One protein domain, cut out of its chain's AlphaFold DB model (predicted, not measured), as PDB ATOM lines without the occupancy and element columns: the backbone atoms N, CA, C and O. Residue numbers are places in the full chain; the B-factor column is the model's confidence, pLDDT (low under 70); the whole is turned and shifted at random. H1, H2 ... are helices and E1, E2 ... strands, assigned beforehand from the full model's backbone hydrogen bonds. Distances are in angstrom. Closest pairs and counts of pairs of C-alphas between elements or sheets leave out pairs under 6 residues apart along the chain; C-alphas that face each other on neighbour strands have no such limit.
ATOM      1  N   GLU A  21     181.789 238.214 212.700       52.46
ATOM      2  CA  GLU A  21     183.003 238.301 211.869       52.46
ATOM      3  C   GLU A  21     183.172 239.692 211.243       52.46
ATOM      4  O   GLU A  21     184.226 240.033 210.694       52.46
ATOM      5  N   TYR A  22     182.130 240.511 211.345       63.55
ATOM      6  CA  TYR A  22     182.020 241.801 210.700       63.55
ATOM      7  C   TYR A  22     182.169 242.945 211.698       63.55
ATOM      8  O   TYR A  22     181.802 242.825 212.866       63.55
ATOM      9  N   PRO A  23     182.740 244.068 211.250       72.70
ATOM     10  CA  PRO A  23     182.806 245.251 212.077       72.70
ATOM     11  C   PRO A  23     181.395 245.748 212.408       72.70
ATOM     12  O   PRO A  23     180.555 245.875 211.515       72.70
ATOM     13  N   ILE A  24     181.140 246.033 213.682       81.13
ATOM     14  CA  ILE A  24     179.844 246.554 214.132       81.13
ATOM     15  C   ILE A  24     179.841 248.071 213.961       81.13
ATOM     16  O   ILE A  24     180.753 248.746 214.437       81.13
ATOM     17  N   PHE A  25     178.801 248.609 213.334       83.59
ATOM     18  CA  PHE A  25     178.540 250.040 213.261       83.59
ATOM     19  C   PHE A  25     177.468 250.429 214.281       83.59
ATOM     20  O   PHE A  25     176.370 249.877 214.287       83.59
ATOM     21  N   VAL A  26     177.761 251.399 215.143       82.65
ATOM     22  CA  VAL A  26     176.797 251.916 216.118       82.65
ATOM     23  C   VAL A  26     176.674 253.420 215.967       82.65
ATOM     24  O   VAL A  26     177.668 254.129 216.062       82.65
ATOM     25  N   HIS A  27     175.455 253.922 215.808       83.93
ATOM     26  CA  HIS A  27     175.178 255.345 215.964       83.93
ATOM     27  C   HIS A  27     174.616 255.649 217.353       83.93
ATOM     28  O   HIS A  27     173.763 254.910 217.852       83.93
ATOM     29  N   SER A  28     175.040 256.761 217.949       77.86
ATOM     30  CA  SER A  28     174.509 257.295 219.203       77.86
ATOM     31  C   SER A  28     174.135 258.769 219.052       77.86
ATOM     32  O   SER A  28     174.908 259.549 218.510       77.86
ATOM     33  N   GLY A  29     172.978 259.177 219.578       74.97
ATOM     34  CA  GLY A  29     172.627 260.603 219.700       74.97
ATOM     35  C   GLY A  29     173.263 261.302 220.909       74.97
ATOM     36  O   GLY A  29     172.951 262.449 221.200       74.97
ATOM     37  N   SER A  30     174.093 260.588 221.673       75.43
ATOM     38  CA  SER A  30     174.674 261.053 222.931       75.43
ATOM     39  C   SER A  30     176.120 260.594 223.062       75.43
ATOM     40  O   SER A  30     176.437 259.415 222.838       75.43
ATOM     41  N   ILE A  31     176.972 261.520 223.503       75.61
ATOM     42  CA  ILE A  31     178.395 261.282 223.724       75.61
ATOM     43  C   ILE A  31     178.592 260.330 224.911       75.61
ATOM     44  O   ILE A  31     179.318 259.344 224.797       75.61
ATOM     45  N   SER A  32     177.863 260.533 226.006       73.15
ATOM     46  CA  SER A  32     177.800 259.595 227.134       73.15
ATOM     47  C   SER A  32     177.406 258.165 226.732       73.15
ATOM     48  O   SER A  32     178.063 257.196 227.119       73.15
ATOM     49  N   ALA A  33     176.372 257.995 225.903       75.32
ATOM     50  CA  ALA A  33     175.967 256.673 225.421       75.32
ATOM     51  C   ALA A  33     177.010 256.049 224.471       75.32
ATOM     52  O   ALA A  33     177.192 254.825 224.471       75.32
ATOM     53  N   MET A  34     177.731 256.871 223.700       82.25
ATOM     54  CA  MET A  34     178.892 256.426 222.929       82.25
ATOM     55  C   MET A  34     180.012 255.945 223.856       82.25
ATOM     56  O   MET A  34     180.513 254.848 223.636       82.25
ATOM     57  N   LEU A  35     180.360 256.687 224.913       79.00
ATOM     58  CA  LEU A  35     181.386 256.277 225.882       79.00
ATOM     59  C   LEU A  35     181.044 254.965 226.578       79.00
ATOM     60  O   LEU A  35     181.869 254.059 226.609       79.00
ATOM     61  N   LEU A  36     179.815 254.824 227.082       78.82
ATOM     62  CA  LEU A  36     179.358 253.560 227.658       78.82
ATOM     63  C   LEU A  36     179.507 252.418 226.654       78.82
ATOM     64  O   LEU A  36     179.889 251.307 227.010       78.82
ATOM     65  N   THR A  37     179.192 252.676 225.387       79.55
ATOM     66  CA  THR A  37     179.325 251.664 224.340       79.55
ATOM     67  C   THR A  37     180.794 251.346 224.054       79.55
ATOM     68  O   THR A  37     181.100 250.169 223.900       79.55
ATOM     69  N   LEU A  38     181.694 252.336 224.061       85.58
ATOM     70  CA  LEU A  38     183.146 252.153 223.925       85.58
ATOM     71  C   LEU A  38     183.728 251.324 225.076       85.58
ATOM     72  O   LEU A  38     184.436 250.357 224.819       85.58
ATOM     73  N   VAL A  39     183.390 251.652 226.324       84.67
ATOM     74  CA  VAL A  39     183.857 250.921 227.516       84.67
ATOM     75  C   VAL A  39     183.411 249.463 227.462       84.67
ATOM     76  O   VAL A  39     184.242 248.557 227.484       84.67
ATOM     77  N   ASN A  40     182.110 249.229 227.257       81.15
ATOM     78  CA  ASN A  40     181.585 247.870 227.117       81.15
ATOM     79  C   ASN A  40     182.230 247.127 225.932       81.15
ATOM     80  O   ASN A  40     182.407 245.911 225.976       81.15
ATOM     81  N   ALA A  41     182.541 247.837 224.845       85.12
ATOM     82  CA  ALA A  41     183.179 247.257 223.672       85.12
ATOM     83  C   ALA A  41     184.611 246.803 223.987       85.12
ATOM     84  O   ALA A  41     184.967 245.686 223.616       85.12
ATOM     85  N   LEU A  42     185.398 247.622 224.691       85.31
ATOM     86  CA  LEU A  42     186.763 247.287 225.108       85.31
ATOM     87  C   LEU A  42     186.799 246.075 226.037       85.31
ATOM     88  O   LEU A  42     187.613 245.178 225.835       85.31
ATOM     89  N   GLU A  43     185.881 246.015 227.000       82.76
ATOM     90  CA  GLU A  43     185.752 244.881 227.921       82.76
ATOM     91  C   GLU A  43     185.363 243.588 227.199       82.76
ATOM     92  O   GLU A  43     185.952 242.537 227.435       82.76
ATOM     93  N   CYS A  44     184.382 243.650 226.294       80.15
ATOM     94  CA  CYS A  44     183.859 242.449 225.641       80.15
ATOM     95  C   CYS A  44     184.775 241.896 224.539       80.15
ATOM     96  O   CYS A  44     184.626 240.733 224.168       80.15
ATOM     97  N   ASN A  45     185.656 242.718 223.961       77.39
ATOM     98  CA  ASN A  45     186.459 242.336 222.791       77.39
ATOM     99  C   ASN A  45     187.946 242.116 223.092       77.39
ATOM    100  O   ASN A  45     188.692 241.869 222.137       77.39
ATOM    101  N   ASP A  46     188.344 242.226 224.365       72.96
ATOM    102  CA  ASP A  46     189.725 242.077 224.840       72.96
ATOM    103  C   ASP A  46     190.711 242.889 223.979       72.96
ATOM    104  O   ASP A  46     191.650 242.369 223.383       72.96
ATOM    105  N   VAL A  47     190.387 244.173 223.778       78.47
ATOM    106  CA  VAL A  47     191.206 245.110 222.992       78.47
ATOM    107  C   VAL A  47     191.886 246.069 223.951       78.47
ATOM    108  O   VAL A  47     191.191 246.771 224.679       78.47
ATOM    109  N   ASP A  48     193.218 246.127 223.941       80.34
ATOM    110  CA  ASP A  48     194.007 246.905 224.908       80.34
ATOM    111  C   ASP A  48     193.622 248.384 224.951       80.34
ATOM    112  O   ASP A  48     193.467 248.948 226.033       80.34
ATOM    113  N   GLU A  49     193.392 248.986 223.783       84.43
ATOM    114  CA  GLU A  49     193.141 250.415 223.633       84.43
ATOM    115  C   GLU A  49     191.975 250.716 222.678       84.43
ATOM    116  O   GLU A  49     191.790 250.092 221.630       84.43
ATOM    117  N   GLY A  50     191.172 251.707 223.059       88.24
ATOM    118  CA  GLY A  50     190.154 252.313 222.209       88.24
ATOM    119  C   GLY A  50     190.609 253.686 221.747       88.24
ATOM    120  O   GLY A  50     191.444 254.323 222.382       88.24
ATOM    121  N   VAL A  51     190.041 254.181 220.656       90.37
ATOM    122  CA  VAL A  51     190.295 255.545 220.184       90.37
ATOM    123  C   VAL A  51     188.974 256.281 220.102       90.37
ATOM    124  O   VAL A  51     188.032 255.780 219.503       90.37
ATOM    125  N   LEU A  52     188.913 257.482 220.663       90.01
ATOM    126  CA  LEU A  52     187.814 258.416 220.484       90.01
ATOM    127  C   LEU A  52     188.319 259.662 219.757       90.01
ATOM    128  O   LEU A  52     189.085 260.462 220.296       90.01
ATOM    129  N   VAL A  53     187.851 259.833 218.526       90.27
ATOM    130  CA  VAL A  53     188.102 261.010 217.703       90.27
ATOM    131  C   VAL A  53     187.053 262.078 217.989       90.27
ATOM    132  O   VAL A  53     185.864 261.769 218.075       90.27
ATOM    133  N   TYR A  54     187.472 263.339 218.105       87.21
ATOM    134  CA  TYR A  54     186.559 264.461 218.327       87.21
ATOM    135  C   TYR A  54     186.978 265.730 217.578       87.21
ATOM    136  O   TYR A  54     188.166 265.904 217.310       87.21
ATOM    137  N   PRO A  55     186.049 266.646 217.248       85.55
ATOM    138  CA  PRO A  55     186.375 267.841 216.482       85.55
ATOM    139  C   PRO A  55     187.224 268.821 217.287       85.55
ATOM    140  O   PRO A  55     186.844 269.213 218.396       85.55
ATOM    141  N   THR A  56     188.339 269.274 216.715       80.94
ATOM    142  CA  THR A  56     189.180 270.328 217.301       80.94
ATOM    143  C   THR A  56     188.350 271.578 217.619       80.94
ATOM    144  O   THR A  56     187.467 271.964 216.855       80.94
ATOM    145  N   GLY A  57     188.624 272.221 218.756       72.40
ATOM    146  CA  GLY A  57     187.880 273.394 219.229       72.40
ATOM    147  C   GLY A  57     186.573 273.056 219.952       72.40
ATOM    148  O   GLY A  57     186.039 273.911 220.656       72.40
ATOM    149  N   SER A  58     186.094 271.812 219.859       67.13
ATOM    150  CA  SER A  58     185.143 271.299 220.842       67.13
ATOM    151  C   SER A  58     185.881 271.135 222.165       67.13
ATOM    152  O   SER A  58     187.032 270.686 222.198       67.13
ATOM    153  N   THR A  59     185.235 271.503 223.263       61.11
ATOM    154  CA  THR A  59     185.701 271.115 224.591       61.11
ATOM    155  C   THR A  59     185.904 269.603 224.615       61.11
ATOM    156  O   THR A  59     185.118 268.857 224.024       61.11
ATOM    157  N   ASN A  60     187.004 269.165 225.234       59.00
ATOM    158  CA  ASN A  60     187.375 267.756 225.278       59.00
ATOM    159  C   ASN A  60     186.140 266.937 225.691       59.00
ATOM    160  O   ASN A  60     185.615 267.205 226.774       59.00
ATOM    161  N   PRO A  61     185.670 265.977 224.867       58.08
ATOM    162  CA  PRO A  61     184.469 265.220 225.162       58.08
ATOM    163  C   PRO A  61     184.529 264.649 226.568       58.08
ATOM    164  O   PRO A  61     183.577 264.825 227.302       58.08
ATOM    165  N   MET A  62     185.662 264.087 227.000       58.70
ATOM    166  CA  MET A  62     185.795 263.530 228.349       58.70
ATOM    167  C   MET A  62     185.649 264.578 229.453       58.70
ATOM    168  O   MET A  62     185.063 264.296 230.490       58.70
ATOM    169  N   GLU A  63     186.145 265.796 229.250       54.43
ATOM    170  CA  GLU A  63     186.020 266.859 230.250       54.43
ATOM    171  C   GLU A  63     184.598 267.442 230.268       54.43
ATOM    172  O   GLU A  63     184.056 267.707 231.338       54.43
ATOM    173  N   ASN A  64     183.960 267.559 229.100       51.99
ATOM    174  CA  ASN A  64     182.564 267.970 228.942       51.99
ATOM    175  C   ASN A  64     181.577 266.924 229.476       51.99
ATOM    176  O   ASN A  64     180.775 267.239 230.337       51.99
ATOM    177  N   ILE A  65     181.666 265.691 228.988       51.63
ATOM    178  CA  ILE A  65     181.728 264.452 229.767       51.63
ATOM    179  C   ILE A  65     181.419 264.569 231.257       51.63
ATOM    180  O   ILE A  65     180.289 264.557 231.737       51.63
ATOM    181  N   LEU A  66     182.522 264.700 231.986       52.73
ATOM    182  CA  LEU A  66     182.572 264.692 233.434       52.73
ATOM    183  C   LEU A  66     182.006 265.970 234.072       52.73
ATOM    184  O   LEU A  66     181.706 265.944 235.264       52.73
ATOM    185  N   ARG A  67     181.886 267.090 233.336       46.66
ATOM    186  CA  ARG A  67     181.534 268.400 233.929       46.66
ATOM    187  C   ARG A  67     180.202 269.011 233.502       46.66
ATOM    188  O   ARG A  67     179.601 269.722 234.298       46.66
ATOM    189  N   MET A  68     179.783 268.837 232.256       43.81
ATOM    190  CA  MET A  68     178.750 269.646 231.594       43.81
ATOM    191  C   MET A  68     177.609 268.845 230.973       43.81
ATOM    192  O   MET A  68     176.556 269.418 230.689       43.81
ATOM    193  N   GLU A  69     177.767 267.541 230.774       44.48
ATOM    194  CA  GLU A  69     176.666 266.706 230.321       44.48
ATOM    195  C   GLU A  69     175.730 266.396 231.512       44.48
ATOM    196  O   GLU A  69     175.961 265.499 232.321       44.48
ATOM    197  N   ASN A  70     174.699 267.251 231.628       40.14
ATOM    198  CA  ASN A  70     173.458 267.131 232.412       40.14
ATOM    199  C   ASN A  70     173.157 265.670 232.787       40.14
ATOM    200  O   ASN A  70     173.183 264.846 231.876       40.14
ATOM    201  N   PRO A  71     172.848 265.353 234.066       40.04
ATOM    202  CA  PRO A  71     173.016 264.035 234.682       40.04
ATOM    203  C   PRO A  71     172.518 262.927 233.766       40.04
ATOM    204  O   PRO A  71     171.329 262.609 233.706       40.04
ATOM    205  N   PHE A  72     173.469 262.386 233.009       45.68
ATOM    206  CA  PHE A  72     173.229 261.309 232.084       45.68
ATOM    207  C   PHE A  72     172.750 260.108 232.865       45.68
ATOM    208  O   PHE A  72     173.308 259.810 233.925       45.68
ATOM    209  N   ASP A  73     171.706 259.485 232.307       49.10
ATOM    210  CA  ASP A  73     171.343 258.076 232.430       49.10
ATOM    211  C   ASP A  73     171.939 257.488 233.703       49.10
ATOM    212  O   ASP A  73     173.097 257.096 233.664       49.10
ATOM    213  N   GLY A  74     171.238 257.557 234.845       49.33
ATOM    214  CA  GLY A  74     171.830 257.400 236.192       49.33
ATOM    215  C   GLY A  74     172.765 256.191 236.375       49.33
ATOM    216  O   GLY A  74     173.565 256.159 237.307       49.33
ATOM    217  N   PHE A  75     172.706 255.236 235.450       54.98
ATOM    218  CA  PHE A  75     173.763 254.290 235.122       54.98
ATOM    219  C   PHE A  75     175.176 254.894 234.946       54.98
ATOM    220  O   PHE A  75     176.057 254.523 235.712       54.98
ATOM    221  N   LEU A  76     175.432 255.816 234.005       57.55
ATOM    222  CA  LEU A  76     176.767 256.397 233.797       57.55
ATOM    223  C   LEU A  76     177.236 257.155 235.036       57.55
ATOM    224  O   LEU A  76     178.375 256.982 235.434       57.55
ATOM    225  N   ALA A  77     176.373 257.946 235.676       60.75
ATOM    226  CA  ALA A  77     176.744 258.648 236.905       60.75
ATOM    227  C   ALA A  77     177.151 257.674 238.025       60.75
ATOM    228  O   ALA A  77     178.076 257.958 238.782       60.75
ATOM    229  N   LYS A  78     176.488 256.515 238.121       63.34
ATOM    230  CA  LYS A  78     176.830 255.461 239.082       63.34
ATOM    231  C   LYS A  78     178.138 254.754 238.716       63.34
ATOM    232  O   LYS A  78     178.977 254.552 239.590       63.34
ATOM    233  N   GLU A  79     178.316 254.401 237.447       66.19
ATOM    234  CA  GLU A  79     179.511 253.707 236.956       66.19
ATOM    235  C   GLU A  79     180.733 254.632 236.875       66.19
ATOM    236  O   GLU A  79     181.847 254.169 237.067       66.19
ATOM    237  N   ALA A  80     180.563 255.944 236.694       64.42
ATOM    238  CA  ALA A  80     181.658 256.912 236.571       64.42
ATOM    239  C   ALA A  80     182.606 256.924 237.782       64.42
ATOM    240  O   ALA A  80     183.786 257.252 237.641       64.42
ATOM    241  N   TYR A  81     182.108 256.549 238.966       63.19
ATOM    242  CA  TYR A  81     182.901 256.432 240.195       63.19
ATOM    243  C   TYR A  81     183.462 255.026 240.434       63.19
ATOM    244  O   TYR A  81     184.204 254.811 241.393       63.19
ATOM    245  N   SER A  82     183.111 254.054 239.595       72.18
ATOM    246  CA  SER A  82     183.687 252.718 239.656       72.18
ATOM    247  C   SER A  82     185.147 252.777 239.220       72.18
ATOM    248  O   SER A  82     185.456 253.217 238.112       72.18
ATOM    249  N   ILE A  83     186.047 252.269 240.071       75.65
ATOM    250  CA  ILE A  83     187.471 252.093 239.738       75.65
ATOM    251  C   ILE A  83     187.609 251.313 238.426       75.65
ATOM    252  O   ILE A  83     188.461 251.622 237.597       75.65
ATOM    253  N   HIS A  84     186.735 250.326 238.213       76.04
ATOM    254  CA  HIS A  84     186.738 249.533 236.994       76.04
ATOM    255  C   HIS A  84     186.427 250.387 235.763       76.04
ATOM    256  O   HIS A  84     187.220 250.417 234.826       76.04
ATOM    257  N   PHE A  85     185.332 251.143 235.794       76.03
ATOM    258  CA  PHE A  85     184.942 252.006 234.682       76.03
ATOM    259  C   PHE A  85     186.025 253.041 234.356       76.03
ATOM    260  O   PHE A  85     186.378 253.215 233.193       76.03
ATOM    261  N   GLN A  86     186.612 253.670 235.380       75.00
ATOM    262  CA  GLN A  86     187.723 254.612 235.215       75.00
ATOM    263  C   GLN A  86     188.944 253.942 234.573       75.00
ATOM    264  O   GLN A  86     189.485 254.474 233.609       75.00
ATOM    265  N   SER A  87     189.313 252.736 235.020       83.20
ATOM    266  CA  SER A  87     190.436 251.988 234.437       83.20
ATOM    267  C   SER A  87     190.224 251.627 232.961       83.20
ATOM    268  O   SER A  87     191.178 251.569 232.187       83.20
ATOM    269  N   VAL A  88     188.975 251.401 232.535       83.50
ATOM    270  CA  VAL A  88     188.662 251.147 231.123       83.50
ATOM    271  C   VAL A  88     188.598 252.448 230.326       83.50
ATOM    272  O   VAL A  88     189.063 252.484 229.189       83.50
ATOM    273  N   LEU A  89     188.088 253.534 230.911       81.03
ATOM    274  CA  LEU A  89     188.129 254.857 230.290       81.03
ATOM    275  C   LEU A  89     189.561 255.326 230.012       81.03
ATOM    276  O   LEU A  89     189.806 255.904 228.959       81.03
ATOM    277  N   GLU A  90     190.506 255.055 230.913       84.63
ATOM    278  CA  GLU A  90     191.928 255.390 230.733       84.63
ATOM    279  C   GLU A  90     192.564 254.694 229.519       84.63
ATOM    280  O   GLU A  90     193.549 255.184 228.969       84.63
ATOM    281  N   ARG A  91     191.972 253.589 229.049       87.86
ATOM    282  CA  ARG A  91     192.383 252.879 227.828       87.86
ATOM    283  C   ARG A  91     191.821 253.506 226.549       87.86
ATOM    284  O   ARG A  91     192.139 253.040 225.456       87.86
ATOM    285  N   ILE A  92     190.976 254.533 226.651       87.65
ATOM    286  CA  ILE A  92     190.438 255.259 225.499       87.65
ATOM    287  C   ILE A  92     191.322 256.470 225.218       87.65
ATOM    288  O   ILE A  92     191.295 257.476 225.926       87.65
ATOM    289  N   GLN A  93     192.066 256.413 224.120       87.82
ATOM    290  CA  GLN A  93     192.831 257.551 223.652       87.82
ATOM    291  C   GLN A  93     191.927 258.589 222.987       87.82
ATOM    292  O   GLN A  93     191.188 258.292 222.050       87.82
ATOM    293  N   LEU A  94     192.066 259.841 223.409       87.24
ATOM    294  CA  LEU A  94     191.358 260.974 222.824       87.24
ATOM    295  C   LEU A  94     192.209 261.612 221.730       87.24
ATOM    296  O   LEU A  94     193.357 261.986 221.974       87.24
ATOM    297  N   ILE A  95     191.648 261.753 220.531       88.41
ATOM    298  CA  ILE A  95     192.347 262.341 219.387       88.41
ATOM    299  C   ILE A  95     191.530 263.517 218.841       88.41
ATOM    300  O   ILE A  95     190.477 263.295 218.237       88.41
ATOM    301  N   PRO A  96     191.998 264.768 219.017       87.18
ATOM    302  CA  PRO A  96     191.397 265.900 218.334       87.18
ATOM    303  C   PRO A  96     191.650 265.784 216.830       87.18
ATOM    304  O   PRO A  96     192.756 265.470 216.386       87.18
ATOM    305  N   CYS A  97     190.619 266.053 216.048       87.34
ATOM    306  CA  CYS A  97     190.617 265.938 214.604       87.34
ATOM    307  C   CYS A  97     189.990 267.197 214.020       87.34
ATOM    308  O   CYS A  97     188.886 267.589 214.389       87.34
ATOM    309  N   SER A  98     190.704 267.861 213.122       83.05
ATOM    310  CA  SER A  98     190.228 269.118 212.543       83.05
ATOM    311  C   SER A  98     189.392 268.885 211.287       83.05
ATOM    312  O   SER A  98     188.568 269.730 210.946       83.05
ATOM    313  N   HIS A  99     189.604 267.759 210.595       82.50
ATOM    314  CA  HIS A  99     188.947 267.468 209.328       82.50
ATOM    315  C   HIS A  99     188.734 265.966 209.098       82.50
ATOM    316  O   HIS A  99     189.536 265.151 209.542       82.50
ATOM    317  N   VAL A 100     187.688 265.593 208.355       83.35
ATOM    318  CA  VAL A 100     187.364 264.184 208.057       83.35
ATOM    319  C   VAL A 100     188.499 263.443 207.330       83.35
ATOM    320  O   VAL A 100     188.700 262.257 207.565       83.35
ATOM    321  N   ASP A 101     189.288 264.144 206.509       83.28
ATOM    322  CA  ASP A 101     190.437 263.560 205.792       83.28
ATOM    323  C   ASP A 101     191.534 263.043 206.740       83.28
ATOM    324  O   ASP A 101     192.308 262.158 206.377       83.28
ATOM    325  N   ASP A 102     191.610 263.564 207.968       86.09
ATOM    326  CA  ASP A 102     192.595 263.100 208.947       86.09
ATOM    327  C   ASP A 102     192.226 261.720 209.525       86.09
ATOM    328  O   ASP A 102     193.099 261.031 210.060       86.09
ATOM    329  N   LEU A 103     190.972 261.267 209.365       87.55
ATOM    330  CA  LEU A 103     190.526 259.946 209.823       87.55
ATOM    331  C   LEU A 103     191.306 258.809 209.160       87.55
ATOM    332  O   LEU A 103     191.600 257.815 209.820       87.55
ATOM    333  N   GLU A 104     191.673 258.957 207.883       86.51
ATOM    334  CA  GLU A 104     192.472 257.958 207.165       86.51
ATOM    335  C   GLU A 104     193.826 257.751 207.851       86.51
ATOM    336  O   GLU A 104     194.166 256.630 208.225       86.51
ATOM    337  N   LYS A 105     194.531 258.843 208.166       86.57
ATOM    338  CA  LYS A 105     195.809 258.788 208.888       86.57
ATOM    339  C   LYS A 105     195.657 258.215 210.295       86.57
ATOM    340  O   LYS A 105     196.506 257.442 210.733       86.57
ATOM    341  N   ILE A 106     194.596 258.592 211.016       86.69
ATOM    342  CA  ILE A 106     194.331 258.082 212.371       86.69
ATOM    343  C   ILE A 106     194.163 256.560 212.335       86.69
ATOM    344  O   ILE A 106     194.779 255.856 213.134       86.69
ATOM    345  N   VAL A 107     193.370 256.051 211.393       85.73
ATOM    346  CA  VAL A 107     193.129 254.616 211.228       85.73
ATOM    347  C   VAL A 107     194.412 253.884 210.821       85.73
ATOM    348  O   VAL A 107     194.782 252.903 211.465       85.73
ATOM    349  N   GLU A 108     195.138 254.376 209.814       83.03
ATOM    350  CA  GLU A 108     196.375 253.752 209.321       83.03
ATOM    351  C   GLU A 108     197.459 253.630 210.396       83.03
ATOM    352  O   GLU A 108     198.102 252.586 210.526       83.03
ATOM    353  N   VAL A 109     197.654 254.677 211.202       77.48
ATOM    354  CA  VAL A 109     198.650 254.664 212.283       77.48
ATOM    355  C   VAL A 109     198.296 253.625 213.352       77.48
ATOM    356  O   VAL A 109     199.201 253.024 213.935       77.48
ATOM    357  N   ARG A 110     197.001 253.386 213.597       74.48
ATOM    358  CA  ARG A 110     196.499 252.538 214.694       74.48
ATOM    359  C   ARG A 110     196.331 251.069 214.329       74.48
ATOM    360  O   ARG A 110     196.418 250.214 215.202       74.48
ATOM    361  N   LEU A 111     196.191 250.751 213.045       63.92
ATOM    362  CA  LEU A 111     196.069 249.375 212.552       63.92
ATOM    363  C   LEU A 111     197.279 248.473 212.821       63.92
ATOM    364  O   LEU A 111     197.181 247.258 212.647       63.92
ATOM    365  N   LYS A 112     198.416 249.029 213.258       60.80
ATOM    366  CA  LYS A 112     199.633 248.256 213.537       60.80
ATOM    367  C   LYS A 112     199.438 247.147 214.583       60.80
ATOM    368  O   LYS A 112     200.237 246.214 214.592       60.80
ATOM    369  N   HIS A 113     198.395 247.215 215.417       54.78
ATOM    370  CA  HIS A 113     198.215 246.336 216.580       54.78
ATOM    371  C   HIS A 113     196.889 245.549 216.611       54.78
ATOM    372  O   HIS A 113     196.487 245.107 217.679       54.78
ATOM    373  N   ALA A 114     196.270 245.294 215.447       65.85
ATOM    374  CA  ALA A 114     194.957 244.647 215.236       65.85
ATOM    375  C   ALA A 114     193.781 245.625 215.045       65.85
ATOM    376  O   ALA A 114     193.945 246.842 214.999       65.85
ATOM    377  N   LYS A 115     192.581 245.062 214.825       73.32
ATOM    378  CA  LYS A 115     191.347 245.820 214.575       73.32
ATOM    379  C   LYS A 115     190.991 246.692 215.789       73.32
ATOM    380  O   LYS A 115     190.895 246.190 216.908       73.32
ATOM    381  N   LEU A 116     190.719 247.968 215.522       82.27
ATOM    382  CA  LEU A 116     190.513 249.034 216.505       82.27
ATOM    383  C   LEU A 116     189.075 249.085 217.054       82.27
ATOM    384  O   LEU A 116     188.125 248.766 216.339       82.27
ATOM    385  N   ILE A 117     188.881 249.537 218.293       88.86
ATOM    386  CA  ILE A 117     187.574 250.039 218.748       88.86
ATOM    387  C   ILE A 117     187.595 251.556 218.605       88.86
ATOM    388  O   ILE A 117     188.333 252.238 219.315       88.86
ATOM    389  N   LEU A 118     186.825 252.070 217.649       91.33
ATOM    390  CA  LEU A 118     186.885 253.463 217.222       91.33
ATOM    391  C   LEU A 118     185.568 254.176 217.523       91.33
ATOM    392  O   LEU A 118     184.510 253.763 217.061       91.33
ATOM    393  N   GLY A 119     185.648 255.270 218.266       91.47
ATOM    394  CA  GLY A 119     184.596 256.254 218.463       91.47
ATOM    395  C   GLY A 119     184.871 257.507 217.635       91.47
ATOM    396  O   GLY A 119     186.016 257.948 217.560       91.47
ATOM    397  N   ILE A 120     183.841 258.110 217.049       91.58
ATOM    398  CA  ILE A 120     183.930 259.420 216.395       91.58
ATOM    399  C   ILE A 120     182.774 260.291 216.880       91.58
ATOM    400  O   ILE A 120     181.614 259.950 216.660       91.58
ATOM    401  N   ALA A 121     183.086 261.409 217.528       88.41
ATOM    402  CA  ALA A 121     182.106 262.375 218.012       88.41
ATOM    403  C   ALA A 121     181.846 263.493 216.994       88.41
ATOM    404  O   ALA A 121     182.780 263.976 216.356       88.41
ATOM    405  N   ASP A 122     180.587 263.924 216.906       84.07
ATOM    406  CA  ASP A 122     180.075 265.029 216.090       84.07
ATOM    407  C   ASP A 122     180.685 265.059 214.685       84.07
ATOM    408  O   ASP A 122     181.342 266.022 214.270       84.07
ATOM    409  N   ILE A 123     180.491 263.958 213.959       84.78
ATOM    410  CA  ILE A 123     181.065 263.749 212.631       84.78
ATOM    411  C   ILE A 123     180.687 264.875 211.660       84.78
ATOM    412  O   ILE A 123     181.510 265.263 210.831       84.78
ATOM    413  N   SER A 124     179.494 265.465 211.804       81.14
ATOM    414  CA  SER A 124     179.042 266.622 211.020       81.14
ATOM    415  C   SER A 124     180.009 267.811 211.109       81.14
ATOM    416  O   SER A 124     180.240 268.518 210.124       81.14
ATOM    417  N   LYS A 125     180.643 268.019 212.271       80.59
ATOM    418  CA  LYS A 125     181.592 269.114 212.507       80.59
ATOM    419  C   LYS A 125     182.936 268.867 211.827       80.59
ATOM    420  O   LYS A 125     183.569 269.835 211.410       80.59
ATOM    421  N   LEU A 126     183.347 267.606 211.656       79.35
ATOM    422  CA  LEU A 126     184.586 267.238 210.951       79.35
ATOM    423  C   LEU A 126     184.513 267.484 209.441       79.35
ATOM    424  O   LEU A 126     185.542 267.537 208.770       79.35
ATOM    425  N   LEU A 127     183.307 267.641 208.898       75.20
ATOM    426  CA  LEU A 127     183.090 267.835 207.469       75.20
ATOM    427  C   LEU A 127     183.303 269.288 207.011       75.20
ATOM    428  O   LEU A 127     183.367 269.548 205.816       75.20
ATOM    429  N   LYS A 128     183.402 270.255 207.933       61.51
ATOM    430  CA  LYS A 128     183.131 271.682 207.669       61.51
ATOM    431  C   LYS A 128     184.093 272.442 206.735       61.51
ATOM    432  O   LYS A 128     183.949 273.655 206.626       61.51
ATOM    433  N   ILE A 129     185.059 271.825 206.049       51.49
ATOM    434  CA  ILE A 129     186.090 272.581 205.313       51.49
ATOM    435  C   ILE A 129     186.347 271.980 203.916       51.49
ATOM    436  O   ILE A 129     186.315 270.776 203.726       51.49
ATOM    437  N   ARG A 130     186.631 272.848 202.929       49.18
ATOM    438  CA  ARG A 130     187.086 272.557 201.543       49.18
ATOM    439  C   ARG A 130     186.050 272.265 200.453       49.18
ATOM    440  O   ARG A 130     186.439 271.852 199.368       49.18
ATOM    441  N   GLY A 131     184.758 272.511 200.668       46.35
ATOM    442  CA  GLY A 131     183.764 272.348 199.589       46.35
ATOM    443  C   GLY A 131     183.563 270.892 199.138       46.35
ATOM    444  O   GLY A 131     182.836 270.633 198.188       46.35
ATOM    445  N   CYS A 132     184.158 269.934 199.854       47.30
ATOM    446  CA  CYS A 132     183.987 268.493 199.672       47.30
ATOM    447  C   CYS A 132     182.865 267.943 200.570       47.30
ATOM    448  O   CYS A 132     182.862 266.767 200.931       47.30
ATOM    449  N   LEU A 133     181.916 268.798 200.959       53.56
ATOM    450  CA  LEU A 133     180.727 268.419 201.709       53.56
ATOM    451  C   LEU A 133     179.798 267.646 200.781       53.56
ATOM    452  O   LEU A 133     178.895 268.207 200.174       53.56
ATOM    453  N   ASN A 134     180.035 266.354 200.615       63.28
ATOM    454  CA  ASN A 134     178.994 265.467 200.137       63.28
ATOM    455  C   ASN A 134     178.966 264.241 201.044       63.28
ATOM    456  O   ASN A 134     179.999 263.761 201.517       63.28
ATOM    457  N   GLY A 135     177.773 263.705 201.291       66.15
ATOM    458  CA  GLY A 135     177.623 262.502 202.108       66.15
ATOM    459  C   GLY A 135     178.437 261.299 201.605       66.15
ATOM    460  O   GLY A 135     178.535 260.300 202.305       66.15
ATOM    461  N   ARG A 136     179.014 261.362 200.391       70.01
ATOM    462  CA  ARG A 136     179.707 260.278 199.687       70.01
ATOM    463  C   ARG A 136     181.169 260.262 200.096       70.01
ATOM    464  O   ARG A 136     181.741 259.189 200.252       70.01
ATOM    465  N   TYR A 137     181.755 261.432 200.326       77.12
ATOM    466  CA  TYR A 137     183.029 261.571 201.009       77.12
ATOM    467  C   TYR A 137     182.891 261.085 202.447       77.12
ATOM    468  O   TYR A 137     183.687 260.250 202.870       77.12
ATOM    469  N   LEU A 138     181.830 261.494 203.154       82.66
ATOM    470  CA  LEU A 138     181.579 260.974 204.498       82.66
ATOM    471  C   LEU A 138     181.441 259.444 204.495       82.66
ATOM    472  O   LEU A 138     182.122 258.769 205.263       82.66
ATOM    473  N   SER A 139     180.604 258.881 203.617       81.70
ATOM    474  CA  SER A 139     180.398 257.431 203.555       81.70
ATOM    475  C   SER A 139     181.680 256.676 203.204       81.70
ATOM    476  O   SER A 139     181.923 255.606 203.760       81.70
ATOM    477  N   ARG A 140     182.541 257.244 202.347       84.38
ATOM    478  CA  ARG A 140     183.872 256.700 202.054       84.38
ATOM    479  C   ARG A 140     184.740 256.624 203.310       84.38
ATOM    480  O   ARG A 140     185.337 255.575 203.546       84.38
ATOM    481  N   TYR A 141     184.829 257.699 204.093       87.13
ATOM    482  CA  TYR A 141     185.656 257.708 205.303       87.13
ATOM    483  C   TYR A 141     185.081 256.815 206.399       87.13
ATOM    484  O   TYR A 141     185.823 256.052 207.009       87.13
ATOM    485  N   LEU A 142     183.761 256.810 206.588       88.90
ATOM    486  CA  LEU A 142     183.124 255.888 207.526       88.90
ATOM    487  C   LEU A 142     183.326 254.430 207.115       88.90
ATOM    488  O   LEU A 142     183.588 253.599 207.978       88.90
ATOM    489  N   MET A 143     183.287 254.115 205.815       85.53
ATOM    490  CA  MET A 143     183.642 252.776 205.344       85.53
ATOM    491  C   MET A 143     185.083 252.424 205.687       85.53
ATOM    492  O   MET A 143     185.347 251.323 206.162       85.53
ATOM    493  N   LEU A 144     186.016 253.340 205.428       86.12
ATOM    494  CA  LEU A 144     187.423 253.129 205.736       86.12
ATOM    495  C   LEU A 144     187.607 252.845 207.232       86.12
ATOM    496  O   LEU A 144     188.267 251.875 207.592       86.12
ATOM    497  N   CYS A 145     186.982 253.640 208.100       89.35
ATOM    498  CA  CYS A 145     186.983 253.409 209.540       89.35
ATOM    499  C   CYS A 145     186.397 252.036 209.889       89.35
ATOM    500  O   CYS A 145     186.990 251.288 210.663       89.35
ATOM    501  N   LEU A 146     185.265 251.674 209.289       87.02
ATOM    502  CA  LEU A 146     184.554 250.435 209.577       87.02
ATOM    503  C   LEU A 146     185.355 249.193 209.172       87.02
ATOM    504  O   LEU A 146     185.468 248.256 209.953       87.02
ATOM    505  N   GLN A 147     185.979 249.200 207.994       81.65
ATOM    506  CA  GLN A 147     186.807 248.090 207.501       81.65
ATOM    507  C   GLN A 147     188.010 247.789 208.403       81.65
ATOM    508  O   GLN A 147     188.487 246.656 208.451       81.65
ATOM    509  N   ASN A 148     188.474 248.802 209.129       84.90
ATOM    510  CA  ASN A 148     189.687 248.766 209.934       84.90
ATOM    511  C   ASN A 148     189.417 248.716 211.448       84.90
ATOM    512  O   ASN A 148     190.347 248.667 212.255       84.90
ATOM    513  N   SER A 149     188.145 248.676 211.839       85.93
ATOM    514  CA  SER A 149     187.717 248.596 213.236       85.93
ATOM    515  C   SER A 149     187.089 247.229 213.532       85.93
ATOM    516  O   SER A 149     186.589 246.559 212.635       85.93
ATOM    517  N   LYS A 150     187.099 246.772 214.790       84.29
ATOM    518  CA  LYS A 150     186.168 245.729 215.266       84.29
ATOM    519  C   LYS A 150     184.786 246.338 215.462       84.29
ATOM    520  O   LYS A 150     183.777 245.715 215.150       84.29
ATOM    521  N   ILE A 151     184.752 247.552 216.002       87.88
ATOM    522  CA  ILE A 151     183.531 248.297 216.282       87.88
ATOM    523  C   ILE A 151     183.810 249.759 215.947       87.88
ATOM    524  O   ILE A 151     184.783 250.329 216.442       87.88
ATOM    525  N   LEU A 152     182.959 250.343 215.109       91.04
ATOM    526  CA  LEU A 152     182.910 251.770 214.833       91.04
ATOM    527  C   LEU A 152     181.664 252.350 215.502       91.04
ATOM    528  O   LEU A 152     180.544 251.937 215.209       91.04
ATOM    529  N   ILE A 153     181.859 253.321 216.383       90.25
ATOM    530  CA  ILE A 153     180.791 254.030 217.075       90.25
ATOM    531  C   ILE A 153     180.839 255.482 216.623       90.25
ATOM    532  O   ILE A 153     181.823 256.174 216.850       90.25
ATOM    533  N   VAL A 154     179.778 255.956 215.988       90.28
ATOM    534  CA  VAL A 154     179.642 257.356 215.594       90.28
ATOM    535  C   VAL A 154     178.612 258.009 216.498       90.28
ATOM    536  O   VAL A 154     177.516 257.487 216.691       90.28
ATOM    537  N   CYS A 155     178.960 259.155 217.063       87.03
ATOM    538  CA  CYS A 155     178.039 259.988 217.807       87.03
ATOM    539  C   CYS A 155     177.771 261.266 217.030       87.03
ATOM    540  O   CYS A 155     178.713 261.963 216.672       87.03
ATOM    541  N   GLU A 156     176.502 261.602 216.835       85.59
ATOM    542  CA  GLU A 156     176.094 262.929 216.384       85.59
ATOM    543  C   GLU A 156     175.109 263.504 217.395       85.59
ATOM    544  O   GLU A 156     174.024 262.952 217.589       85.59
ATOM    545  N   THR A 157     175.468 264.617 218.032       77.30
ATOM    546  CA  THR A 157     174.589 265.277 219.013       77.30
ATOM    547  C   THR A 157     173.313 265.846 218.383       77.30
ATOM    548  O   THR A 157     172.272 265.861 219.038       77.30
ATOM    549  N   GLY A 158     173.345 266.224 217.098       74.88
ATOM    550  CA  GLY A 158     172.148 266.538 216.299       74.88
ATOM    551  C   GLY A 158     171.281 265.316 215.947       74.88
ATOM    552  O   GLY A 158     170.169 265.451 215.434       74.88
ATOM    553  N   GLY A 159     171.760 264.105 216.245       79.33
ATOM    554  CA  GLY A 159     171.095 262.853 215.915       79.33
ATOM    555  C   GLY A 159     171.130 262.524 214.419       79.33
ATOM    556  O   GLY A 159     171.831 263.134 213.619       79.33
ATOM    557  N   LEU A 160     170.343 261.524 214.022       80.48
ATOM    558  CA  LEU A 160     170.327 261.023 212.642       80.48
ATOM    559  C   LEU A 160     169.697 261.985 211.628       80.48
ATOM    560  O   LEU A 160     169.961 261.871 210.429       80.48
ATOM    561  N   GLN A 161     168.874 262.922 212.106       83.19
ATOM    562  CA  GLN A 161     168.230 263.941 211.278       83.19
ATOM    563  C   GLN A 161     169.155 265.120 210.949       83.19
ATOM    564  O   GLN A 161     168.765 265.971 210.147       83.19
ATOM    565  N   GLU A 162     170.365 265.154 211.524       82.91
ATOM    566  CA  GLU A 162     171.383 266.158 211.218       82.91
ATOM    567  C   GLU A 162     171.607 266.243 209.703       82.91
ATOM    568  O   GLU A 162     171.809 265.232 209.018       82.91
ATOM    569  N   ARG A 163     171.510 267.466 209.172       80.47
ATOM    570  CA  ARG A 163     171.507 267.737 207.733       80.47
ATOM    571  C   ARG A 163     172.918 268.054 207.259       80.47
ATOM    572  O   ARG A 163     173.475 269.099 207.565       80.47
ATOM    573  N   ILE A 164     173.460 267.166 206.437       79.08
ATOM    574  CA  ILE A 164     174.756 267.316 205.785       79.08
ATOM    575  C   ILE A 164     174.547 267.916 204.391       79.08
ATOM    576  O   ILE A 164     173.786 267.356 203.597       79.08
ATOM    577  N   PRO A 165     175.200 269.037 204.050       73.07
ATOM    578  CA  PRO A 165     175.170 269.564 202.692       73.07
ATOM    579  C   PRO A 165     175.710 268.551 201.671       73.07
ATOM    580  O   PRO A 165     176.648 267.803 201.944       73.07
ATOM    581  N   ILE A 166     175.109 268.541 200.484       67.88
ATOM    582  CA  ILE A 166     175.601 267.890 199.275       67.88
ATOM    583  C   ILE A 166     175.971 269.007 198.308       67.88
ATOM    584  O   ILE A 166     175.106 269.667 197.736       67.88
ATOM    585  N   ILE A 167     177.268 269.194 198.111       61.58
ATOM    586  CA  ILE A 167     177.809 270.029 197.050       61.58
ATOM    587  C   ILE A 167     178.144 269.090 195.888       61.58
ATOM    588  O   ILE A 167     179.121 268.338 195.931       61.58
ATOM    589  N   GLU A 168     177.281 269.083 194.873       53.55
ATOM    590  CA  GLU A 168     177.651 268.640 193.528       53.55
ATOM    591  C   GLU A 168     178.468 269.787 192.908       53.55
ATOM    592  O   GLU A 168     178.020 270.927 192.939       53.55
ATOM    593  N   ASP A 169     179.693 269.506 192.462       46.50
ATOM    594  CA  ASP A 169     180.598 270.376 191.689       46.50
ATOM    595  C   ASP A 169     180.189 271.860 191.468       46.50
ATOM    596  O   ASP A 169     179.370 272.184 190.616       46.50
ATOM    597  N   ILE A 170     180.833 272.750 192.237       42.00
ATOM    598  CA  ILE A 170     181.354 274.127 191.996       42.00
ATOM    599  C   ILE A 170     180.710 275.052 190.922       42.00
ATOM    600  O   ILE A 170     181.334 276.021 190.502       42.00
ATOM    601  N   SER A 171     179.458 274.904 190.491       42.45
ATOM    602  CA  SER A 171     178.881 275.928 189.597       42.45
ATOM    603  C   SER A 171     177.381 276.136 189.712       42.45
ATOM    604  O   SER A 171     176.701 276.171 188.691       42.45
ATOM    605  N   ILE A 172     176.818 276.277 190.913       43.66
ATOM    606  CA  ILE A 172     175.405 276.662 191.027       43.66
ATOM    607  C   ILE A 172     175.216 277.594 192.226       43.66
ATOM    608  O   ILE A 172     175.752 277.340 193.301       43.66
ATOM    609  N   ASN A 173     174.489 278.691 191.981       45.09
ATOM    610  CA  ASN A 173     173.986 279.680 192.938       45.09
ATOM    611  C   ASN A 173     173.778 279.120 194.354       45.09
ATOM    612  O   ASN A 173     173.219 278.029 194.513       45.09
ATOM    613  N   GLU A 174     174.151 279.919 195.359       48.35
ATOM    614  CA  GLU A 174     174.061 279.614 196.799       48.35
ATOM    615  C   GLU A 174     172.711 278.997 197.224       48.35
ATOM    616  O   GLU A 174     172.669 278.183 198.145       48.35
ATOM    617  N   ASP A 175     171.632 279.280 196.492       47.26
ATOM    618  CA  ASP A 175     170.268 278.835 196.791       47.26
ATOM    619  C   ASP A 175     169.951 277.356 196.495       47.26
ATOM    620  O   ASP A 175     168.845 276.901 196.789       47.26
ATOM    621  N   THR A 176     170.870 276.564 195.929       51.69
ATOM    622  CA  THR A 176     170.592 275.141 195.604       51.69
ATOM    623  C   THR A 176     171.411 274.131 196.398       51.69
ATOM    624  O   THR A 176     171.561 272.984 195.971       51.69
ATOM    625  N   GLN A 177     171.891 274.504 197.589       55.47
ATOM    626  CA  GLN A 177     172.473 273.531 198.513       55.47
ATOM    627  C   GLN A 177     171.433 272.464 198.881       55.47
ATOM    628  O   GLN A 177     170.547 272.668 199.712       55.47
ATOM    629  N   ARG A 178     171.535 271.290 198.256       71.19
ATOM    630  CA  ARG A 178     170.769 270.116 198.671       71.19
ATOM    631  C   ARG A 178     171.384 269.608 199.963       71.19
ATOM    632  O   ARG A 178     172.598 269.486 200.056       71.19
ATOM    633  N   THR A 179     170.569 269.298 200.961       78.36
ATOM    634  CA  THR A 179     171.041 268.650 202.188       78.36
ATOM    635  C   THR A 179     170.483 267.238 202.279       78.36
ATOM    636  O   THR A 179     169.397 266.941 201.781       78.36
ATOM    637  N   VAL A 180     171.230 266.351 202.924       80.26
ATOM    638  CA  VAL A 180     170.856 264.960 203.172       80.26
ATOM    639  C   VAL A 180     171.027 264.648 204.650       80.26
ATOM    640  O   VAL A 180     171.924 265.186 205.289       80.26
ATOM    641  N   SER A 181     170.156 263.821 205.222       83.44
ATOM    642  CA  SER A 181     170.313 263.410 206.620       83.44
ATOM    643  C   SER A 181     171.461 262.408 206.777       83.44
ATOM    644  O   SER A 181     171.736 261.628 205.858       83.44
ATOM    645  N   LEU A 182     172.100 262.376 207.951       83.79
ATOM    646  CA  LEU A 182     173.037 261.300 208.303       83.79
ATOM    647  C   LEU A 182     172.389 259.920 208.172       83.79
ATOM    648  O   LEU A 182     173.023 258.999 207.667       83.79
ATOM    649  N   GLU A 183     171.112 259.799 208.539       83.39
ATOM    650  CA  GLU A 183     170.314 258.589 208.322       83.39
ATOM    651  C   GLU A 183     170.391 258.095 206.876       83.39
ATOM    652  O   GLU A 183     170.727 256.941 206.627       83.39
ATOM    653  N   THR A 184     170.151 258.985 205.909       81.23
ATOM    654  CA  THR A 184     170.178 258.633 204.483       81.23
ATOM    655  C   THR A 184     171.586 258.229 204.039       81.23
ATOM    656  O   THR A 184     171.748 257.319 203.223       81.23
ATOM    657  N   ILE A 185     172.626 258.866 204.588       82.83
ATOM    658  CA  ILE A 185     174.019 258.488 204.314       82.83
ATOM    659  C   ILE A 185     174.298 257.073 204.842       82.83
ATOM    660  O   ILE A 185     174.855 256.247 204.115       82.83
ATOM    661  N   TYR A 186     173.894 256.771 206.077       85.34
ATOM    662  CA  TYR A 186     174.135 255.473 206.711       85.34
ATOM    663  C   TYR A 186     173.324 254.348 206.072       85.34
ATOM    664  O   TYR A 186     173.869 253.281 205.805       85.34
ATOM    665  N   ALA A 187     172.045 254.588 205.795       76.69
ATOM    666  CA  ALA A 187     171.147 253.593 205.227       76.69
ATOM    667  C   ALA A 187     171.476 253.271 203.764       76.69
ATOM    668  O   ALA A 187     171.442 252.112 203.361       76.69
ATOM    669  N   THR A 188     171.836 254.283 202.972       75.79
ATOM    670  CA  THR A 188     171.914 254.125 201.513       75.79
ATOM    671  C   THR A 188     173.353 254.144 201.003       75.79
ATOM    672  O   THR A 188     173.734 253.341 200.145       75.79
ATOM    673  N   TRP A 189     174.189 255.065 201.490       76.58
ATOM    674  CA  TRP A 189     175.482 255.343 200.851       76.58
ATOM    675  C   TRP A 189     176.607 254.467 201.399       76.58
ATOM    676  O   TRP A 189     177.484 254.075 200.626       76.58
ATOM    677  N   ILE A 190     176.572 254.108 202.686       82.40
ATOM    678  CA  ILE A 190     177.548 253.182 203.276       82.40
ATOM    679  C   ILE A 190     177.468 251.788 202.613       82.40
ATOM    680  O   ILE A 190     178.495 251.347 202.089       82.40
ATOM    681  N   PRO A 191     176.302 251.114 202.503       76.03
ATOM    682  CA  PRO A 191     176.220 249.796 201.857       76.03
ATOM    683  C   PRO A 191     176.645 249.826 200.390       76.03
ATOM    684  O   PRO A 191     177.389 248.956 199.934       76.03
ATOM    685  N   THR A 192     176.234 250.870 199.663       75.84
ATOM    686  CA  THR A 192     176.619 251.081 198.261       75.84
ATOM    687  C   THR A 192     178.139 251.175 198.117       75.84
ATOM    688  O   THR A 192     178.736 250.561 197.225       75.84
ATOM    689  N   PHE A 193     178.797 251.920 199.009       75.86
ATOM    690  CA  PHE A 193     180.248 252.044 198.987       75.86
ATOM    691  C   PHE A 193     180.938 250.727 199.387       75.86
ATOM    692  O   PHE A 193     181.905 250.334 198.728       75.86
ATOM    693  N   TRP A 194     180.403 249.992 200.372       78.61
ATOM    694  CA  TRP A 194     180.895 248.659 200.749       78.61
ATOM    695  C   TRP A 194     180.880 247.709 199.548       78.61
ATOM    696  O   TRP A 194     181.881 247.056 199.239       78.61
ATOM    697  N   GLU A 195     179.750 247.648 198.839       74.30
ATOM    698  CA  GLU A 195     179.578 246.802 197.659       74.30
ATOM    699  C   GLU A 195     180.610 247.150 196.578       74.30
ATOM    700  O   GLU A 195     181.256 246.255 196.025       74.30
ATOM    701  N   SER A 196     180.809 248.447 196.306       70.32
ATOM    702  CA  SER A 196     181.772 248.911 195.300       70.32
ATOM    703  C   SER A 196     183.202 248.441 195.597       70.32
ATOM    704  O   SER A 196     183.922 248.028 194.686       70.32
ATOM    705  N   LYS A 197     183.589 248.412 196.879       68.17
ATOM    706  CA  LYS A 197     184.895 247.924 197.327       68.17
ATOM    707  C   LYS A 197     185.015 246.407 197.206       68.17
ATOM    708  O   LYS A 197     186.018 245.938 196.676       68.17
ATOM    709  N   ARG A 198     183.989 245.633 197.590       66.70
ATOM    710  CA  ARG A 198     183.992 244.168 197.395       66.70
ATOM    711  C   ARG A 198     184.147 243.790 195.916       66.70
ATOM    712  O   ARG A 198     184.967 242.938 195.596       66.70
ATOM    713  N   LYS A 199     183.455 244.485 195.005       62.37
ATOM    714  CA  LYS A 199     183.586 244.253 193.552       62.37
ATOM    715  C   LYS A 199     184.979 244.553 193.007       62.37
ATOM    716  O   LYS A 199     185.421 243.865 192.097       62.37
ATOM    717  N   SER A 200     185.689 245.545 193.551       56.24
ATOM    718  CA  SER A 200     187.064 245.825 193.108       56.24
ATOM    719  C   SER A 200     188.062 244.712 193.449       56.24
ATOM    720  O   SER A 200     189.094 244.612 192.791       56.24
ATOM    721  N   HIS A 201     187.746 243.859 194.429       48.59
ATOM    722  CA  HIS A 201     188.599 242.740 194.835       48.59
ATOM    723  C   HIS A 201     188.259 241.410 194.143       48.59
ATOM    724  O   HIS A 201     189.095 240.514 194.134       48.59
ATOM    725  N   GLU A 202     187.092 241.281 193.506       51.14
ATOM    726  CA  GLU A 202     186.656 240.044 192.847       51.14
ATOM    727  C   GLU A 202     186.257 240.328 191.393       51.14
ATOM    728  O   GLU A 202     185.174 240.850 191.129       51.14
ATOM    729  N   LYS A 203     187.111 239.949 190.430       46.76
ATOM    730  CA  LYS A 203     186.822 240.050 188.984       46.76
ATOM    731  C   LYS A 203     185.783 239.030 188.475       46.76
ATOM    732  O   LYS A 203     185.559 238.968 187.271       46.76
ATOM    733  N   ASP A 204     185.131 238.271 189.356       43.76
ATOM    734  CA  ASP A 204     184.353 237.096 188.956       43.76
ATOM    735  C   ASP A 204     182.866 237.338 188.666       43.76
ATOM    736  O   ASP A 204     182.112 237.961 189.425       43.76
ATOM    737  N   GLU A 205     182.494 236.731 187.544       43.79
ATOM    738  CA  GLU A 205     181.286 236.779 186.733       43.79
ATOM    739  C   GLU A 205     179.991 236.300 187.446       43.79
ATOM    740  O   GLU A 205     179.988 235.448 188.335       43.79
ATOM    741  N   GLY A 206     178.838 236.840 187.025       45.36
ATOM    742  CA  GLY A 206     177.550 236.119 187.020       45.36
ATOM    743  C   GLY A 206     176.532 236.293 188.166       45.36
ATOM    744  O   GLY A 206     175.375 235.937 187.962       45.36
ATOM    745  N   ARG A 207     176.860 236.847 189.347       48.70
ATOM    746  CA  ARG A 207     175.924 236.868 190.515       48.70
ATOM    747  C   ARG A 207     175.687 238.240 191.159       48.70
ATOM    748  O   ARG A 207     175.746 238.386 192.376       48.70
ATOM    749  N   LEU A 208     175.421 239.271 190.362       49.20
ATOM    750  CA  LEU A 208     175.317 240.652 190.864       49.20
ATOM    751  C   LEU A 208     174.155 240.893 191.848       49.20
ATOM    752  O   LEU A 208     174.341 241.610 192.828       49.20
ATOM    753  N   VAL A 209     172.972 240.318 191.598       52.45
ATOM    754  CA  VAL A 209     171.756 240.617 192.386       52.45
ATOM    755  C   VAL A 209     171.819 239.995 193.783       52.45
ATOM    756  O   VAL A 209     171.571 240.682 194.770       52.45
ATOM    757  N   ASP A 210     172.232 238.731 193.876       54.88
ATOM    758  CA  ASP A 210     172.341 238.008 195.151       54.88
ATOM    759  C   ASP A 210     173.403 238.646 196.072       54.88
ATOM    760  O   ASP A 210     173.195 238.840 197.271       54.88
ATOM    761  N   ARG A 211     174.515 239.129 195.491       54.97
ATOM    762  CA  ARG A 211     175.559 239.844 196.248       54.97
ATOM    763  C   ARG A 211     175.061 241.163 196.847       54.97
ATOM    764  O   ARG A 211     175.442 241.477 197.973       54.97
ATOM    765  N   ARG A 212     174.219 241.924 196.135       58.29
ATOM    766  CA  ARG A 212     173.639 243.183 196.649       58.29
ATOM    767  C   ARG A 212     172.791 242.951 197.880       58.29
ATOM    768  O   ARG A 212     172.990 243.616 198.893       58.29
ATOM    769  N   HIS A 213     171.877 241.990 197.780       67.01
ATOM    770  CA  HIS A 213     171.001 241.647 198.885       67.01
ATOM    771  C   HIS A 213     171.817 241.178 200.092       67.01
ATOM    772  O   HIS A 213     171.626 241.691 201.189       67.01
ATOM    773  N   LYS A 214     172.820 240.314 199.875       70.20
ATOM    774  CA  LYS A 214     173.710 239.859 200.948       70.20
ATOM    775  C   LYS A 214     174.473 240.999 201.629       70.20
ATOM    776  O   LYS A 214     174.512 241.031 202.848       70.20
ATOM    777  N   VAL A 215     175.056 241.942 200.882       69.82
ATOM    778  CA  VAL A 215     175.791 243.080 201.479       69.82
ATOM    779  C   VAL A 215     174.868 243.966 202.312       69.82
ATOM    780  O   VAL A 215     175.260 244.385 203.396       69.82
ATOM    781  N   LEU A 216     173.653 244.240 201.827       69.41
ATOM    782  CA  LEU A 216     172.677 245.029 202.576       69.41
ATOM    783  C   LEU A 216     172.231 244.303 203.853       69.41
ATOM    784  O   LEU A 216     172.186 244.917 204.914       69.41
ATOM    785  N   VAL A 217     171.962 242.998 203.766       70.42
ATOM    786  CA  VAL A 217     171.607 242.162 204.923       70.42
ATOM    787  C   VAL A 217     172.753 242.108 205.936       70.42
ATOM    788  O   VAL A 217     172.518 242.335 207.121       70.42
ATOM    789  N   ASP A 218     173.990 241.879 205.481       72.97
ATOM    790  CA  ASP A 218     175.190 241.900 206.327       72.97
ATOM    791  C   ASP A 218     175.331 243.273 207.010       72.97
ATOM    792  O   ASP A 218     175.570 243.346 208.212       72.97
ATOM    793  N   TRP A 219     175.154 244.375 206.274       74.13
ATOM    794  CA  TRP A 219     175.218 245.728 206.831       74.13
ATOM    795  C   TRP A 219     174.165 245.958 207.916       74.13
ATOM    796  O   TRP A 219     174.518 246.378 209.016       74.13
ATOM    797  N   LEU A 220     172.896 245.656 207.633       74.16
ATOM    798  CA  LEU A 220     171.798 245.833 208.583       74.16
ATOM    799  C   LEU A 220     172.011 244.992 209.846       74.16
ATOM    800  O   LEU A 220     171.860 245.507 210.949       74.16
ATOM    801  N   ALA A 221     172.445 243.736 209.703       71.08
ATOM    802  CA  ALA A 221     172.716 242.851 210.836       71.08
ATOM    803  C   ALA A 221     173.865 243.336 211.739       71.08
ATOM    804  O   ALA A 221     173.923 242.970 212.912       71.08
ATOM    805  N   ASN A 222     174.776 244.155 211.205       74.10
ATOM    806  CA  ASN A 222     175.927 244.702 211.925       74.10
ATOM    807  C   ASN A 222     175.769 246.186 212.274       74.10
ATOM    808  O   ASN A 222     176.728 246.808 212.728       74.10
ATOM    809  N   THR A 223     174.579 246.753 212.078       76.30
ATOM    810  CA  THR A 223     174.313 248.177 212.274       76.30
ATOM    811  C   THR A 223     173.274 248.385 213.363       76.30
ATOM    812  O   THR A 223     172.162 247.876 213.291       76.30
ATOM    813  N   CYS A 224     173.616 249.183 214.371       74.21
ATOM    814  CA  CYS A 224     172.712 249.562 215.448       74.21
ATOM    815  C   CYS A 224     172.556 251.082 215.500       74.21
ATOM    816  O   CYS A 224     173.514 251.807 215.765       74.21
ATOM    817  N   PHE A 225     171.333 251.572 215.322       69.63
ATOM    818  CA  PHE A 225     171.011 252.978 215.525       69.63
ATOM    819  C   PHE A 225     170.372 253.170 216.904       69.63
ATOM    820  O   PHE A 225     169.187 252.903 217.101       69.63
ATOM    821  N   ARG A 226     171.144 253.633 217.895       62.39
ATOM    822  CA  ARG A 226     170.567 253.980 219.200       62.39
ATOM    823  C   ARG A 226     169.791 255.290 219.093       62.39
ATOM    824  O   ARG A 226     170.315 256.285 218.600       62.39
ATOM    825  N   GLY A 227     168.554 255.274 219.588       50.27
ATOM    826  CA  GLY A 227     167.622 256.401 219.516       50.27
ATOM    827  C   GLY A 227     166.614 256.320 218.365       50.27
ATOM    828  O   GLY A 227     165.712 257.150 218.322       50.27
ATOM    829  N   MET A 228     166.714 255.326 217.473       43.46
ATOM    830  CA  MET A 228     165.635 255.013 216.530       43.46
ATOM    831  C   MET A 228     164.601 254.104 217.184       43.46
ATOM    832  O   MET A 228     164.936 253.229 217.988       43.46
ATOM    833  N   SER A 229     163.336 254.284 216.814       39.80
ATOM    834  CA  SER A 229     162.336 253.266 217.100       39.80
ATOM    835  C   SER A 229     162.559 252.096 216.135       39.80
ATOM    836  O   SER A 229     162.831 252.298 214.955       39.80
ATOM    837  N   LEU A 230     162.406 250.851 216.597       37.12
ATOM    838  CA  LEU A 230     162.508 249.663 215.730       37.12
ATOM    839  C   LEU A 230     161.550 249.697 214.519       37.12
ATOM    840  O   LEU A 230     161.765 248.960 213.560       37.12
ATOM    841  N   LYS A 231     160.511 250.546 214.535       34.46
ATOM    842  CA  LYS A 231     159.555 250.696 213.426       34.46
ATOM    843  C   LYS A 231     160.184 251.306 212.168       34.46
ATOM    844  O   LYS A 231     159.687 251.058 211.074       34.46
ATOM    845  N   ASP A 232     161.282 252.039 212.315       36.55
ATOM    846  CA  ASP A 232     161.922 252.744 211.203       36.55
ATOM    847  C   ASP A 232     162.820 251.809 210.366       36.55
ATOM    848  O   ASP A 232     163.055 252.055 209.187       36.55
ATOM    849  N   HIS A 233     163.237 250.665 210.923       30.55
ATOM    850  CA  HIS A 233     164.047 249.673 210.206       30.55
ATOM    851  C   HIS A 233     163.284 248.937 209.100       30.55
ATOM    852  O   HIS A 233     163.893 248.535 208.116       30.55
TER     853      HIS A 233
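Overview. This is residues 21 to 233 of the 236 residues of the protein "Uncharacterized protein C22G7.03" of Schizosaccharomyces pombe (strain 972 / ATCC 24843) (UniProt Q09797). A twisted sheet of six parallel strands is the core of three layers, helices on both faces of a sheet, with H1 on one face and H5, H7 and H8 on the other. H4 packs on H1; H8 crosses H7, H9 packs on H8, and the small hairpin E6 and E7 lies near H7's first residue. The printed part has 213 residues, with ten named helices and eight named strands in the order E1 H1 E2 H2 H3 H4 E3 H5 E4 H6 H7 E5 E6 E7 H8 H9 E8 H10. The class is mixed, helices and strands; the whole is compact, with a radius of gyration of the C-alphas of 17.9 A and spans of 55 by 44 by 39 A.

Along the chain. Find C-alpha 92 at (190.438, 255.259, 225.499), where E3, residues 92 to 97, begins; across the sheet follow E2, 50 to 55, 17.0 A long, E4, 116 to 121, E5, 149 to 155, E1, 24 to 28, and E8, 223 to 225. E6, 163 to 166, and E7, 178 to 181, make the hairpin. From C-alpha 182 at (173.037, 261.300, 208.303), H8 runs 27.7 A to residue 201, with a kink of 32 degrees near residue 189. H1, 31 to 45, spans 20.6 A, H9, 208 to 221, 20.3 A, H5, 102 to 113, 19.3 A, and H7, 135 to 147, 17.9 A. Shorter are H2, 61 to 68, H3, 74 to 79, H4, 83 to 89, H6, 123 to 126, and H10, 230 to 233.

Arrangement. Look across the sheet for N and O within hydrogen-bond range: N 93 and O 50, 2.8 A; N 53 and O 119, 2.8 A; N 118 and O 151, 2.9 A; N 26 and O 152, 2.8 A; N 27 and O 224, 2.9 A. Strand-helix-strand units, parallel neighbours with helices between, are E2, H2 H3 H4, E3 and the right-handed E4, H6 H7, E5; right-handed split units, with strands between, are E1, H1, E2 and E3, H5, E4. H1 is over E4 and E5 at a height over the sheet of 8.2 A. On the opposite face, H5 and H7 touch at a shallow tilt of 8 degrees, C-alphas of Val 107 and Cys 145 closest at 6.5 A; H6 is on their face, over none of the strands. H7 touches H8 at a steep tilt of 61 degrees, C-alphas of Ser 139 and Ile 190 closest at 5.1 A. H9 touches H8's residues 191 to 195 alone, C-alphas of Pro 191 and Leu 216 closest at 6.0 A. H4 touches H1, about perpendicular at 81 degrees, C-alphas of Val 39 and Val 88 closest at 6.0 A; H2 only just touches H1, with 3 pairs of C-alphas within 8 A, and H3 is close but not clearly touching it, at 7.2 A between C-alphas of Leu 36 and Leu 76. H10 touches no helix. In E6 and E7, antiparallel, N 164 and O 180 are 2.8 A apart. Every O i to N i+4 pair is within range in H1, H2, H3, H4, H7 and H9, but 6 of 8 in H5 and 12 of 16 in H8; H6 and H10 are too short for one.

Size, cuts and confidence. The C-alphas farthest apart, of Tyr 81 and Gly 206, are 57.2 A apart; residues 200 to 207 stand free. The printed part has no cut, and the link from E6 to E7, 11 residues, is long. The mean pLDDT of the printed part is 71.2; 78 residues are under 70, among them 58 to 81, 166 to 177, 197 to 213 and 225 to 233.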